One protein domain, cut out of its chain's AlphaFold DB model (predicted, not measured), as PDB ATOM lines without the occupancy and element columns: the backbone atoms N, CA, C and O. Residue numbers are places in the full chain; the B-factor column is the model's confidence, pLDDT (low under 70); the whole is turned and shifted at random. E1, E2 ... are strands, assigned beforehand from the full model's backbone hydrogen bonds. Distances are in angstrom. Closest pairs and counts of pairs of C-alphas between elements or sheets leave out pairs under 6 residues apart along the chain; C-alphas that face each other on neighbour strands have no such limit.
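Overview. This is residues 27 to 116 of the 122 residues of an uncharacterized protein of Streptomyces sp. MZ04 (UniProt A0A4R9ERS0). One strongly twisted, curled antiparallel sheet makes this domain, its five strands side by side in chain order, with a long loop, residues 40 to 65, swinging out by the end where E2 begins. The printed part has 90 residues with five named strands, E1 to E5 in sheet order, and no named helix. The class is all strand, though under half of the residues, 36 of 90, are in named elements. It is compact, with a radius of gyration of the C-alphas of 13.5 A and spans of 38 by 33 by 20 A.

Along the chain. Find C-alpha 35 at (231.342, 298.016, 293.350), where E1, residues 35 to 39, begins its 12.7 A. E2 is residues 66 to 72, 20.3 A, and E3 is residues 79 to 85, 20.1 A. E4, residues 92 to 99, covers 22.6 A. E5, residues 107 to 115, covers 22.7 A, bends by 59 degrees at residue 112 and ends at C-alpha 115, (251.451, 296.071, 288.918).

Arrangement. The strands form a meander, each the antiparallel neighbour of the one before. In the hairpin E1 and E2, look for N 38 and O 71, 2.9 A apart and within hydrogen-bond range. Likewise within range are N 68 and O 83 of E2 and E3, 2.9 A; N 95 and O 82 of E4 and E3, 2.8 A; and N 110 and O 96 of E5 and E4, 2.9 A. The edge strands E1 and E5 are apart.

Size, cuts and confidence. The C-alphas of Asp 60 and Gly 75 are the two farthest apart, 40.6 A. The link E1 to E2 is long; within it, residues 43 to 44 pair antiparallel with residues 66 to 67 of E2. The printed part has no cut. Its mean pLDDT is 86.1; look for values under 70 at residues 47 to 54.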
ATOM      1  N   PRO A  27     248.348 294.978 297.216       89.00
ATOM      2  CA  PRO A  27     247.039 294.378 297.407       89.00
ATOM      3  C   PRO A  27     246.246 294.415 296.096       89.00
ATOM      4  O   PRO A  27     246.447 295.289 295.248       89.00
ATOM      5  N   LEU A  28     245.317 293.470 295.943       94.00
ATOM      6  CA  LEU A  28     244.362 293.500 294.838       94.00
ATOM      7  C   LEU A  28     243.408 294.697 294.986       94.00
ATOM      8  O   LEU A  28     243.089 295.066 296.119       94.00
ATOM      9  N   PRO A  29     242.915 295.276 293.873       94.19
ATOM     10  CA  PRO A  29     241.906 296.327 293.923       94.19
ATOM     11  C   PRO A  29     240.666 295.853 294.681       94.19
ATOM     12  O   PRO A  29     240.114 294.800 294.372       94.19
ATOM     13  N   ASP A  30     240.208 296.627 295.653       95.00
ATOM     14  CA  ASP A  30     239.019 296.327 296.453       95.00
ATOM     15  C   ASP A  30     237.718 296.765 295.762       95.00
ATOM     16  O   ASP A  30     236.639 296.324 296.157       95.00
ATOM     17  N   GLN A  31     237.807 297.604 294.722       94.12
ATOM     18  CA  GLN A  31     236.660 298.129 293.981       94.12
ATOM     19  C   GLN A  31     236.893 298.210 292.465       94.12
ATOM     20  O   GLN A  31     238.011 298.410 291.988       94.12
ATOM     21  N   HIS A  32     235.804 298.116 291.698       91.88
ATOM     22  CA  HIS A  32     235.766 298.435 290.267       91.88
ATOM     23  C   HIS A  32     234.379 298.955 289.865       91.88
ATOM     24  O   HIS A  32     233.363 298.348 290.202       91.88
ATOM     25  N   ASP A  33     234.325 300.075 289.135       89.56
ATOM     26  CA  ASP A  33     233.083 300.783 288.769       89.56
ATOM     27  C   ASP A  33     232.154 301.066 289.976       89.56
ATOM     28  O   ASP A  33     230.934 300.935 289.873       89.56
ATOM     29  N   GLY A  34     232.726 301.402 291.138       89.56
ATOM     30  CA  GLY A  34     231.972 301.695 292.367       89.56
ATOM     31  C   GLY A  34     231.409 300.472 293.102       89.56
ATOM     32  O   GLY A  34     230.673 300.635 294.071       89.56
ATOM     33  N   GLU A  35     231.743 299.253 292.674       91.38
ATOM     34  CA  GLU A  35     231.342 298.016 293.350       91.38
ATOM     35  C   GLU A  35     232.534 297.359 294.044       91.38
ATOM     36  O   GLU A  35     233.609 297.241 293.454       91.38
ATOM     37  N   SER A  36     232.328 296.879 295.273       93.75
ATOM     38  CA  SER A  36     233.331 296.101 296.002       93.75
ATOM     39  C   SER A  36     233.573 294.741 295.352       93.75
ATOM     40  O   SER A  36     232.628 294.031 294.998       93.75
ATOM     41  N   ILE A  37     234.845 294.369 295.243       94.94
ATOM     42  CA  ILE A  37     235.288 293.076 294.735       94.94
ATOM     43  C   ILE A  37     235.627 292.179 295.920       94.94
ATOM     44  O   ILE A  37     236.455 292.518 296.761       94.94
ATOM     45  N   THR A  38     235.002 291.009 295.971       94.88
ATOM     46  CA  THR A  38     235.410 289.939 296.886       94.88
ATOM     47  C   THR A  38     236.359 289.010 296.151       94.88
ATOM     48  O   THR A  38     235.981 288.443 295.125       94.88
ATOM     49  N   TRP A  39     237.577 288.878 296.670       95.00
ATOM     50  CA  TRP A  39     238.616 288.005 296.131       95.00
ATOM     51  C   TRP A  39     238.670 286.683 296.886       95.00
ATOM     52  O   TRP A  39     238.461 286.637 298.099       95.00
ATOM     53  N   GLU A  40     238.985 285.620 296.164       94.62
ATOM     54  CA  GLU A  40     239.279 284.315 296.739       94.62
ATOM     55  C   GLU A  40     240.740 284.237 297.213       94.62
ATOM     56  O   GLU A  40     241.496 285.216 297.206       94.62
ATOM     57  N   ALA A  41     241.152 283.060 297.680       92.38
ATOM     58  CA  ALA A  41     242.554 282.800 297.963       92.38
ATOM     59  C   ALA A  41     243.360 282.712 296.657       92.38
ATOM     60  O   ALA A  41     242.852 282.341 295.601       92.38
ATOM     61  N   TRP A  42     244.648 283.044 296.734       92.12
ATOM     62  CA  TRP A  42     245.571 282.789 295.632       92.12
ATOM     63  C   TRP A  42     245.846 281.295 295.504       92.12
ATOM     64  O   TRP A  42     246.262 280.655 296.468       92.12
ATOM     65  N   GLU A  43     245.726 280.771 294.291       91.19
ATOM     66  CA  GLU A  43     246.006 279.373 293.974       91.19
ATOM     67  C   GLU A  43     246.961 279.254 292.783       91.19
ATOM     68  O   GLU A  43     247.215 280.211 292.051       91.19
ATOM     69  N   ALA A  44     247.543 278.071 292.580       87.94
ATOM     70  CA  ALA A  44     248.268 277.782 291.346       87.94
ATOM     71  C   ALA A  44     247.283 277.761 290.173       87.94
ATOM     72  O   ALA A  44     246.287 277.042 290.235       87.94
ATOM     73  N   ALA A  45     247.565 278.495 289.095       82.50
ATOM     74  CA  ALA A  45     246.736 278.412 287.901       82.50
ATOM     75  C   ALA A  45     246.773 276.971 287.349       82.50
ATOM     76  O   ALA A  45     247.860 276.466 287.049       82.50
ATOM     77  N   PRO A  46     245.624 276.286 287.200       75.62
ATOM     78  CA  PRO A  46     245.606 274.985 286.549       75.62
ATOM     79  C   PRO A  46     245.963 275.149 285.068       75.62
ATOM     80  O   PRO A  46     245.582 276.135 284.434       75.62
ATOM     81  N   VAL A  47     246.642 274.153 284.494       68.31
ATOM     82  CA  VAL A  47     247.179 274.181 283.115       68.31
ATOM     83  C   VAL A  47     246.115 274.548 282.064       68.31
ATOM     84  O   VAL A  47     246.407 275.258 281.107       68.31
ATOM     85  N   ILE A  48     244.858 274.133 282.273       61.44
ATOM     86  CA  ILE A  48     243.709 274.409 281.383       61.44
ATOM     87  C   ILE A  48     243.291 275.893 281.408       61.44
ATOM     88  O   ILE A  48     242.734 276.420 280.454       61.44
ATOM     89  N   ILE A  49     243.532 276.606 282.507       63.19
ATOM     90  CA  ILE A  49     243.242 278.047 282.606       63.19
ATOM     91  C   ILE A  49     244.469 278.868 282.183       63.19
ATOM     92  O   ILE A  49     244.334 280.003 281.723       63.19
ATOM     93  N   ALA A  50     245.653 278.268 282.269       54.12
ATOM     94  CA  ALA A  50     246.936 278.877 281.955       54.12
ATOM     95  C   ALA A  50     247.261 278.959 280.448       54.12
ATOM     96  O   ALA A  50     248.333 279.434 280.090       54.12
ATOM     97  N   HIS A  51     246.326 278.617 279.545       52.72
ATOM     98  CA  HIS A  51     246.453 278.909 278.104       52.72
ATOM     99  C   HIS A  51     246.716 280.397 277.798       52.72
ATOM    100  O   HIS A  51     247.131 280.722 276.692       52.72
ATOM    101  N   VAL A  52     246.452 281.289 278.760       55.88
ATOM    102  CA  VAL A  52     246.744 282.723 278.658       55.88
ATOM    103  C   VAL A  52     248.203 283.028 279.022       55.88
ATOM    104  O   VAL A  52     248.813 283.841 278.347       55.88
ATOM    105  N   LEU A  53     248.772 282.372 280.041       60.53
ATOM    106  CA  LEU A  53     250.122 282.623 280.565       60.53
ATOM    107  C   LEU A  53     250.592 281.385 281.365       60.53
ATOM    108  O   LEU A  53     250.261 281.229 282.540       60.53
ATOM    109  N   ASN A  54     251.342 280.470 280.741       67.25
ATOM    110  CA  ASN A  54     251.951 279.330 281.454       67.25
ATOM    111  C   ASN A  54     253.255 279.709 282.171       67.25
ATOM    112  O   ASN A  54     253.744 278.938 282.985       67.25
ATOM    113  N   GLY A  55     253.785 280.900 281.908       76.50
ATOM    114  CA  GLY A  55     254.984 281.454 282.523       76.50
ATOM    115  C   GLY A  55     254.865 282.967 282.661       76.50
ATOM    116  O   GLY A  55     253.815 283.544 282.373       76.50
ATOM    117  N   CYS A  56     255.931 283.603 283.133       85.88
ATOM    118  CA  CYS A  56     256.012 285.057 283.227       85.88
ATOM    119  C   CYS A  56     256.949 285.576 282.138       85.88
ATOM    120  O   CYS A  56     258.141 285.296 282.193       85.88
ATOM    121  N   GLU A  57     256.412 286.340 281.187       84.12
ATOM    122  CA  GLU A  57     257.173 286.928 280.070       84.12
ATOM    123  C   GLU A  57     258.225 287.937 280.539       84.12
ATOM    124  O   GLU A  57     259.204 288.189 279.849       84.12
ATOM    125  N   GLN A  58     258.052 288.502 281.732       86.38
ATOM    126  CA  GLN A  58     258.972 289.495 282.255       86.38
ATOM    127  C   GLN A  58     260.288 288.905 282.785       86.38
ATOM    128  O   GLN A  58     261.331 289.548 282.703       86.38
ATOM    129  N   CYS A  59     260.233 287.740 283.434       87.00
ATOM    130  CA  CYS A  59     261.392 287.144 284.117       87.00
ATOM    131  C   CYS A  59     261.675 285.707 283.677       87.00
ATOM    132  O   CYS A  59     262.399 284.990 284.366       87.00
ATOM    133  N   ASP A  60     261.035 285.266 282.592       87.12
ATOM    134  CA  ASP A  60     261.117 283.918 282.024       87.12
ATOM    135  C   ASP A  60     260.827 282.783 283.020       87.12
ATOM    136  O   ASP A  60     261.216 281.629 282.824       87.12
ATOM    137  N   HIS A  61     260.110 283.078 284.112       87.06
ATOM    138  CA  HIS A  61     259.767 282.055 285.091       87.06
ATOM    139  C   HIS A  61     258.838 281.011 284.440       87.06
ATOM    140  O   HIS A  61     257.767 281.384 283.946       87.06
ATOM    141  N   PRO A  62     259.169 279.705 284.507       84.50
ATOM    142  CA  PRO A  62     258.507 278.656 283.721       84.50
ATOM    143  C   PRO A  62     257.082 278.313 284.184       84.50
ATOM    144  O   PRO A  62     256.405 277.513 283.546       84.50
ATOM    145  N   GLY A  63     256.633 278.898 285.297       82.19
ATOM    146  CA  GLY A  63     255.292 278.718 285.858       82.19
ATOM    147  C   GLY A  63     255.195 277.657 286.962       82.19
ATOM    148  O   GLY A  63     256.216 277.158 287.434       82.19
ATOM    149  N   PRO A  64     253.970 277.339 287.429       84.81
ATOM    150  CA  PRO A  64     252.718 278.014 287.084       84.81
ATOM    151  C   PRO A  64     252.621 279.392 287.751       84.81
ATOM    152  O   PRO A  64     253.107 279.607 288.867       84.81
ATOM    153  N   ILE A  65     251.954 280.329 287.081       88.38
ATOM    154  CA  ILE A  65     251.558 281.601 287.692       88.38
ATOM    155  C   ILE A  65     250.503 281.371 288.785       88.38
ATOM    156  O   ILE A  65     249.820 280.343 288.822       88.38
ATOM    157  N   LEU A  66     250.383 282.320 289.707       91.50
ATOM    158  CA  LEU A  66     249.288 282.351 290.669       91.50
ATOM    159  C   LEU A  66     248.049 282.973 290.032       91.50
ATOM    160  O   LEU A  66     248.158 283.900 289.233       91.50
ATOM    161  N   LEU A  67     246.885 282.467 290.419       92.00
ATOM    162  CA  LEU A  67     245.570 282.899 289.976       92.00
ATOM    163  C   LEU A  67     244.704 283.224 291.192       92.00
ATOM    164  O   LEU A  67     244.762 282.530 292.205       92.00
ATOM    165  N   ASN A  68     243.895 284.270 291.075       94.19
ATOM    166  CA  ASN A  68     242.871 284.628 292.045       94.19
ATOM    167  C   ASN A  68     241.594 285.048 291.308       94.19
ATOM    168  O   ASN A  68     241.665 285.737 290.282       94.19
ATOM    169  N   PHE A  69     240.437 284.630 291.814       93.69
ATOM    170  CA  PHE A  69     239.132 284.982 291.268       93.69
ATOM    171  C   PHE A  69     238.471 286.070 292.104       93.69
ATOM    172  O   PHE A  69     238.439 286.006 293.328       93.69
ATOM    173  N   GLY A  70     237.921 287.067 291.414       94.62
ATOM    174  CA  GLY A  70     237.163 288.144 292.036       94.62
ATOM    175  C   GLY A  70     235.725 288.173 291.544       94.62
ATOM    176  O   GLY A  70     235.452 287.912 290.367       94.62
ATOM    177  N   LEU A  71     234.803 288.538 292.428       94.56
ATOM    178  CA  LEU A  71     233.388 288.730 292.118       94.56
ATOM    179  C   LEU A  71     232.917 290.096 292.622       94.56
ATOM    180  O   LEU A  71     233.230 290.477 293.747       94.56
ATOM    181  N   ALA A  72     232.147 290.814 291.800       93.31
ATOM    182  CA  ALA A  72     231.471 292.050 292.207       93.31
ATOM    183  C   ALA A  72     230.039 292.127 291.658       93.31
ATOM    184  O   ALA A  72     229.686 291.483 290.659       93.31
ATOM    185  N   GLY A  73     229.223 292.928 292.335       87.75
ATOM    186  CA  GLY A  73     227.832 293.200 291.992       87.75
ATOM    187  C   GLY A  73     226.879 292.962 293.169       87.75
ATOM    188  O   GLY A  73     227.147 292.115 294.023       87.75
ATOM    189  N   PRO A  74     225.755 293.693 293.238       78.38
ATOM    190  CA  PRO A  74     224.809 293.584 294.342       78.38
ATOM    191  C   PRO A  74     224.068 292.238 294.328       78.38
ATOM    192  O   PRO A  74     223.432 291.860 293.344       78.38
ATOM    193  N   GLY A  75     224.107 291.523 295.455       78.81
ATOM    194  CA  GLY A  75     223.372 290.273 295.668       78.81
ATOM    195  C   GLY A  75     223.935 289.092 294.877       78.81
ATOM    196  O   GLY A  75     224.625 288.246 295.441       78.81
ATOM    197  N   ARG A  76     223.629 289.012 293.575       76.75
ATOM    198  CA  ARG A  76     224.198 288.001 292.668       76.75
ATOM    199  C   ARG A  76     225.313 288.647 291.844       76.75
ATOM    200  O   ARG A  76     225.000 289.492 291.004       76.75
ATOM    201  N   PRO A  77     226.584 288.261 292.036       75.56
ATOM    202  CA  PRO A  77     227.689 288.907 291.343       75.56
ATOM    203  C   PRO A  77     227.580 288.697 289.831       75.56
ATOM    204  O   PRO A  77     227.536 287.567 289.338       75.56
ATOM    205  N   THR A  78     227.519 289.802 289.093       83.44
ATOM    206  CA  THR A  78     227.433 289.817 287.624       83.44
ATOM    207  C   THR A  78     228.787 290.087 286.979       83.44
ATOM    208  O   THR A  78     228.989 289.746 285.811       83.44
ATOM    209  N   LYS A  79     229.733 290.660 287.732       89.56
ATOM    210  CA  LYS A  79     231.091 290.939 287.275       89.56
ATOM    211  C   LYS A  79     232.043 289.888 287.824       89.56
ATOM    212  O   LYS A  79     232.012 289.553 289.007       89.56
ATOM    213  N   ARG A  80     232.891 289.373 286.938       93.12
ATOM    214  CA  ARG A  80     233.926 288.389 287.251       93.12
ATOM    215  C   ARG A  80     235.281 289.000 286.964       93.12
ATOM    216  O   ARG A  80     235.451 289.671 285.947       93.12
ATOM    217  N   PHE A  81     236.241 288.711 287.820       94.25
ATOM    218  CA  PHE A  81     237.603 289.194 287.708       94.25
ATOM    219  C   PHE A  81     238.580 288.035 287.834       94.25
ATOM    220  O   PHE A  81     238.282 287.016 288.461       94.25
ATOM    221  N   ARG A  82     239.747 288.193 287.217       93.19
ATOM    222  CA  ARG A  82     240.886 287.295 287.395       93.19
ATOM    223  C   ARG A  82     242.136 288.118 287.605       93.19
ATOM    224  O   ARG A  82     242.416 289.005 286.803       93.19
ATOM    225  N   ALA A  83     242.873 287.798 288.653       93.25
ATOM    226  CA  ALA A  83     244.206 288.319 288.864       93.25
ATOM    227  C   ALA A  83     245.223 287.212 288.614       93.25
ATOM    228  O   ALA A  83     245.037 286.079 289.057       93.25
ATOM    229  N   PHE A  84     246.293 287.559 287.916       91.56
ATOM    230  CA  PHE A  84     247.415 286.679 287.642       91.56
ATOM    231  C   PHE A  84     248.660 287.279 288.263       91.56
ATOM    232  O   PHE A  84     248.877 288.477 288.106       91.56
ATOM    233  N   ARG A  85     249.464 286.469 288.955       91.69
ATOM    234  CA  ARG A  85     250.698 286.936 289.593       91.69
ATOM    235  C   ARG A  85     251.861 285.981 289.369       91.69
ATOM    236  O   ARG A  85     251.735 284.775 289.592       91.69
ATOM    237  N   CYS A  86     253.019 286.511 288.992       89.62
ATOM    238  CA  CYS A  86     254.252 285.736 288.940       89.62
ATOM    239  C   CYS A  86     254.745 285.397 290.355       89.62
ATOM    240  O   CYS A  86     254.797 286.252 291.232       89.62
ATOM    241  N   ARG A  87     255.155 284.146 290.588       87.31
ATOM    242  CA  ARG A  87     255.727 283.719 291.879       87.31
ATOM    243  C   ARG A  87     257.152 284.206 292.112       87.31
ATOM    244  O   ARG A  87     257.577 284.238 293.259       87.31
ATOM    245  N   SER A  88     257.872 284.527 291.041       87.62
ATOM    246  CA  SER A  88     259.252 285.002 291.102       87.62
ATOM    247  C   SER A  88     259.264 286.521 291.251       87.62
ATOM    248  O   SER A  88     259.436 287.035 292.353       87.62
ATOM    249  N   CYS A  89     258.942 287.244 290.175       87.19
ATOM    250  CA  CYS A  89     259.071 288.698 290.142       87.19
ATOM    251  C   CYS A  89     257.882 289.482 290.716       87.19
ATOM    252  O   CYS A  89     257.929 290.709 290.760       87.19
ATOM    253  N   GLN A  90     256.819 288.791 291.145       89.69
ATOM    254  CA  GLN A  90     255.582 289.377 291.682       89.69
ATOM    255  C   GLN A  90     254.821 290.316 290.735       89.69
ATOM    256  O   GLN A  90     253.857 290.939 291.176       89.69
ATOM    257  N   GLU A  91     255.182 290.370 289.447       90.12
ATOM    258  CA  GLU A  91     254.369 291.039 288.425       90.12
ATOM    259  C   GLU A  91     252.926 290.540 288.509       90.12
ATOM    260  O   GLU A  91     252.693 289.328 288.611       90.12
ATOM    261  N   MET A  92     251.970 291.470 288.479       92.38
ATOM    262  CA  MET A  92     250.561 291.149 288.638       92.38
ATOM    263  C   MET A  92     249.682 291.923 287.664       92.38
ATOM    264  O   MET A  92     249.727 293.149 287.600       92.38
ATOM    265  N   THR A  93     248.793 291.206 286.981       92.69
ATOM    266  CA  THR A  93     247.810 291.799 286.069       92.69
ATOM    267  C   THR A  93     246.411 291.366 286.461       92.69
ATOM    268  O   THR A  93     246.167 290.193 286.758       92.69
ATOM    269  N   VAL A  94     245.478 292.315 286.462       94.06
ATOM    270  CA  VAL A  94     244.093 292.088 286.867       94.06
ATOM    271  C   VAL A  94     243.155 292.412 285.712       94.06
ATOM    272  O   VAL A  94     243.186 293.503 285.133       94.06
ATOM    273  N   TYR A  95     242.293 291.449 285.399       93.69
ATOM    274  CA  TYR A  95     241.351 291.507 284.294       93.69
ATOM    275  C   TYR A  95     239.915 291.432 284.788       93.69
ATOM    276  O   TYR A  95     239.582 290.630 285.663       93.69
ATOM    277  N   ARG A  96     239.034 292.192 284.142       93.62
ATOM    278  CA  ARG A  96     237.598 291.937 284.129       93.62
ATOM    279  C   ARG A  96     237.296 290.925 283.033       93.62
ATOM    280  O   ARG A  96     237.686 291.110 281.882       93.62
ATOM    281  N   VAL A  97     236.573 289.876 283.393       91.00
ATOM    282  CA  VAL A  97     236.104 288.853 282.462       91.00
ATOM    283  C   VAL A  97     234.706 289.231 282.000       91.00
ATOM    284  O   VAL A  97     233.802 289.408 282.820       91.00
ATOM    285  N   GLN A  98     234.514 289.323 280.690       88.50
ATOM    286  CA  GLN A  98     233.208 289.604 280.107       88.50
ATOM    287  C   GLN A  98     232.905 288.655 278.945       88.50
ATOM    288  O   GLN A  98     233.825 288.237 278.245       88.50
ATOM    289  N   PRO A  99     231.629 288.318 278.705       84.75
ATOM    290  CA  PRO A  99     231.249 287.583 277.508       84.75
ATOM    291  C   PRO A  99     231.636 288.366 276.255       84.75
ATOM    292  O   PRO A  99     231.412 289.581 276.185       84.75
ATOM    293  N   ARG A 100     232.159 287.662 275.249       84.12
ATOM    294  CA  ARG A 100     232.332 288.236 273.913       84.12
ATOM    295  C   ARG A 100     230.985 288.710 273.388       84.12
ATOM    296  O   ARG A 100     230.043 287.926 273.301       84.12
ATOM    297  N   ARG A 101     230.893 289.998 273.047       80.12
ATOM    298  CA  ARG A 101     229.675 290.575 272.451       80.12
ATOM    299  C   ARG A 101     229.550 290.247 270.967       80.12
ATOM    300  O   ARG A 101     228.442 290.033 270.494       80.12
ATOM    301  N   ASN A 102     230.680 290.190 270.261       79.69
ATOM    302  CA  ASN A 102     230.747 289.943 268.824       79.69
ATOM    303  C   ASN A 102     231.749 288.812 268.548       79.69
ATOM    304  O   ASN A 102     232.863 288.840 269.072       79.69
ATOM    305  N   GLY A 103     231.371 287.848 267.706       72.88
ATOM    306  CA  GLY A 103     232.227 286.723 267.314       72.88
ATOM    307  C   GLY A 103     231.837 285.384 267.956       72.88
ATOM    308  O   GLY A 103     230.737 285.255 268.496       72.88
ATOM    309  N   PRO A 104     232.702 284.358 267.852       80.00
ATOM    310  CA  PRO A 104     232.419 283.032 268.390       80.00
ATOM    311  C   PRO A 104     232.280 283.051 269.925       80.00
ATOM    312  O   PRO A 104     232.856 283.930 270.578       80.00
ATOM    313  N   PRO A 105     231.561 282.071 270.513       82.31
ATOM    314  CA  PRO A 105     231.397 281.957 271.959       82.31
ATOM    315  C   PRO A 105     232.739 282.003 272.691       82.31
ATOM    316  O   PRO A 105     233.689 281.316 272.318       82.31
ATOM    317  N   GLY A 106     232.819 282.814 273.743       82.00
ATOM    318  CA  GLY A 106     234.046 282.979 274.509       82.00
ATOM    319  C   GLY A 106     233.973 284.123 275.509       82.00
ATOM    320  O   GLY A 106     232.945 284.789 275.657       82.00
ATOM    321  N   MET A 107     235.092 284.340 276.193       85.56
ATOM    322  CA  MET A 107     235.274 285.412 277.165       85.56
ATOM    323  C   MET A 107     236.392 286.340 276.700       85.56
ATOM    324  O   MET A 107     237.425 285.868 276.225       85.56
ATOM    325  N   ASP A 108     236.193 287.639 276.882       87.00
ATOM    326  CA  ASP A 108     237.238 288.648 276.766       87.00
ATOM    327  C   ASP A 108     237.771 289.019 278.149       87.00
ATOM    328  O   ASP A 108     237.035 289.030 279.142       87.00
ATOM    329  N   TYR A 109     239.058 289.351 278.184       88.81
ATOM    330  CA  TYR A 109     239.765 289.821 279.366       88.81
ATOM    331  C   TYR A 109     240.129 291.284 279.147       88.81
ATOM    332  O   TYR A 109     241.011 291.596 278.352       88.81
ATOM    333  N   ILE A 110     239.438 292.188 279.837       91.50
ATOM    334  CA  ILE A 110     239.787 293.609 279.837       91.50
ATOM    335  C   ILE A 110     240.709 293.855 281.020       91.50
ATOM    336  O   ILE A 110     240.276 293.753 282.169       91.50
ATOM    337  N   GLN A 111     241.969 294.180 280.749       92.81
ATOM    338  CA  GLN A 111     242.898 294.606 281.790       92.81
ATOM    339  C   GLN A 111     242.408 295.916 282.408       92.81
ATOM    340  O   GLN A 111     242.088 296.857 281.683       92.81
ATOM    341  N   PHE A 112     242.372 295.988 283.737       92.88
ATOM    342  CA  PHE A 112     242.027 297.229 284.441       92.88
ATOM    343  C   PHE A 112     242.991 297.588 285.575       92.88
ATOM    344  O   PHE A 112     242.954 298.718 286.050       92.88
ATOM    345  N   ALA A 113     243.876 296.674 285.983       92.69
ATOM    346  CA  ALA A 113     245.010 297.001 286.836       92.69
ATOM    347  C   ALA A 113     246.253 296.224 286.393       92.69
ATOM    348  O   ALA A 113     246.160 295.077 285.947       92.69
ATOM    349  N   TYR A 114     247.406 296.872 286.523       91.25
ATOM    350  CA  TYR A 114     248.722 296.296 286.287       91.25
ATOM    351  C   TYR A 114     249.662 296.766 287.387       91.25
ATOM    352  O   TYR A 114     249.681 297.950 287.726       91.25
ATOM    353  N   TYR A 115     250.430 295.830 287.922       90.69
ATOM    354  CA  TYR A 115     251.451 296.071 288.918       90.69
ATOM    355  C   TYR A 115     252.769 295.557 288.354       90.69
ATOM    356  O   TYR A 115     252.847 294.371 288.001       90.69
ATOM    357  N   PRO A 116     253.780 296.435 288.241       87.56
ATOM    358  CA  PRO A 116     255.042 296.065 287.639       87.56
ATOM    359  C   PRO A 116     255.758 295.003 288.486       87.56
ATOM    360  O   PRO A 116     255.368 294.724 289.618       87.56
TER     361      PRO A 116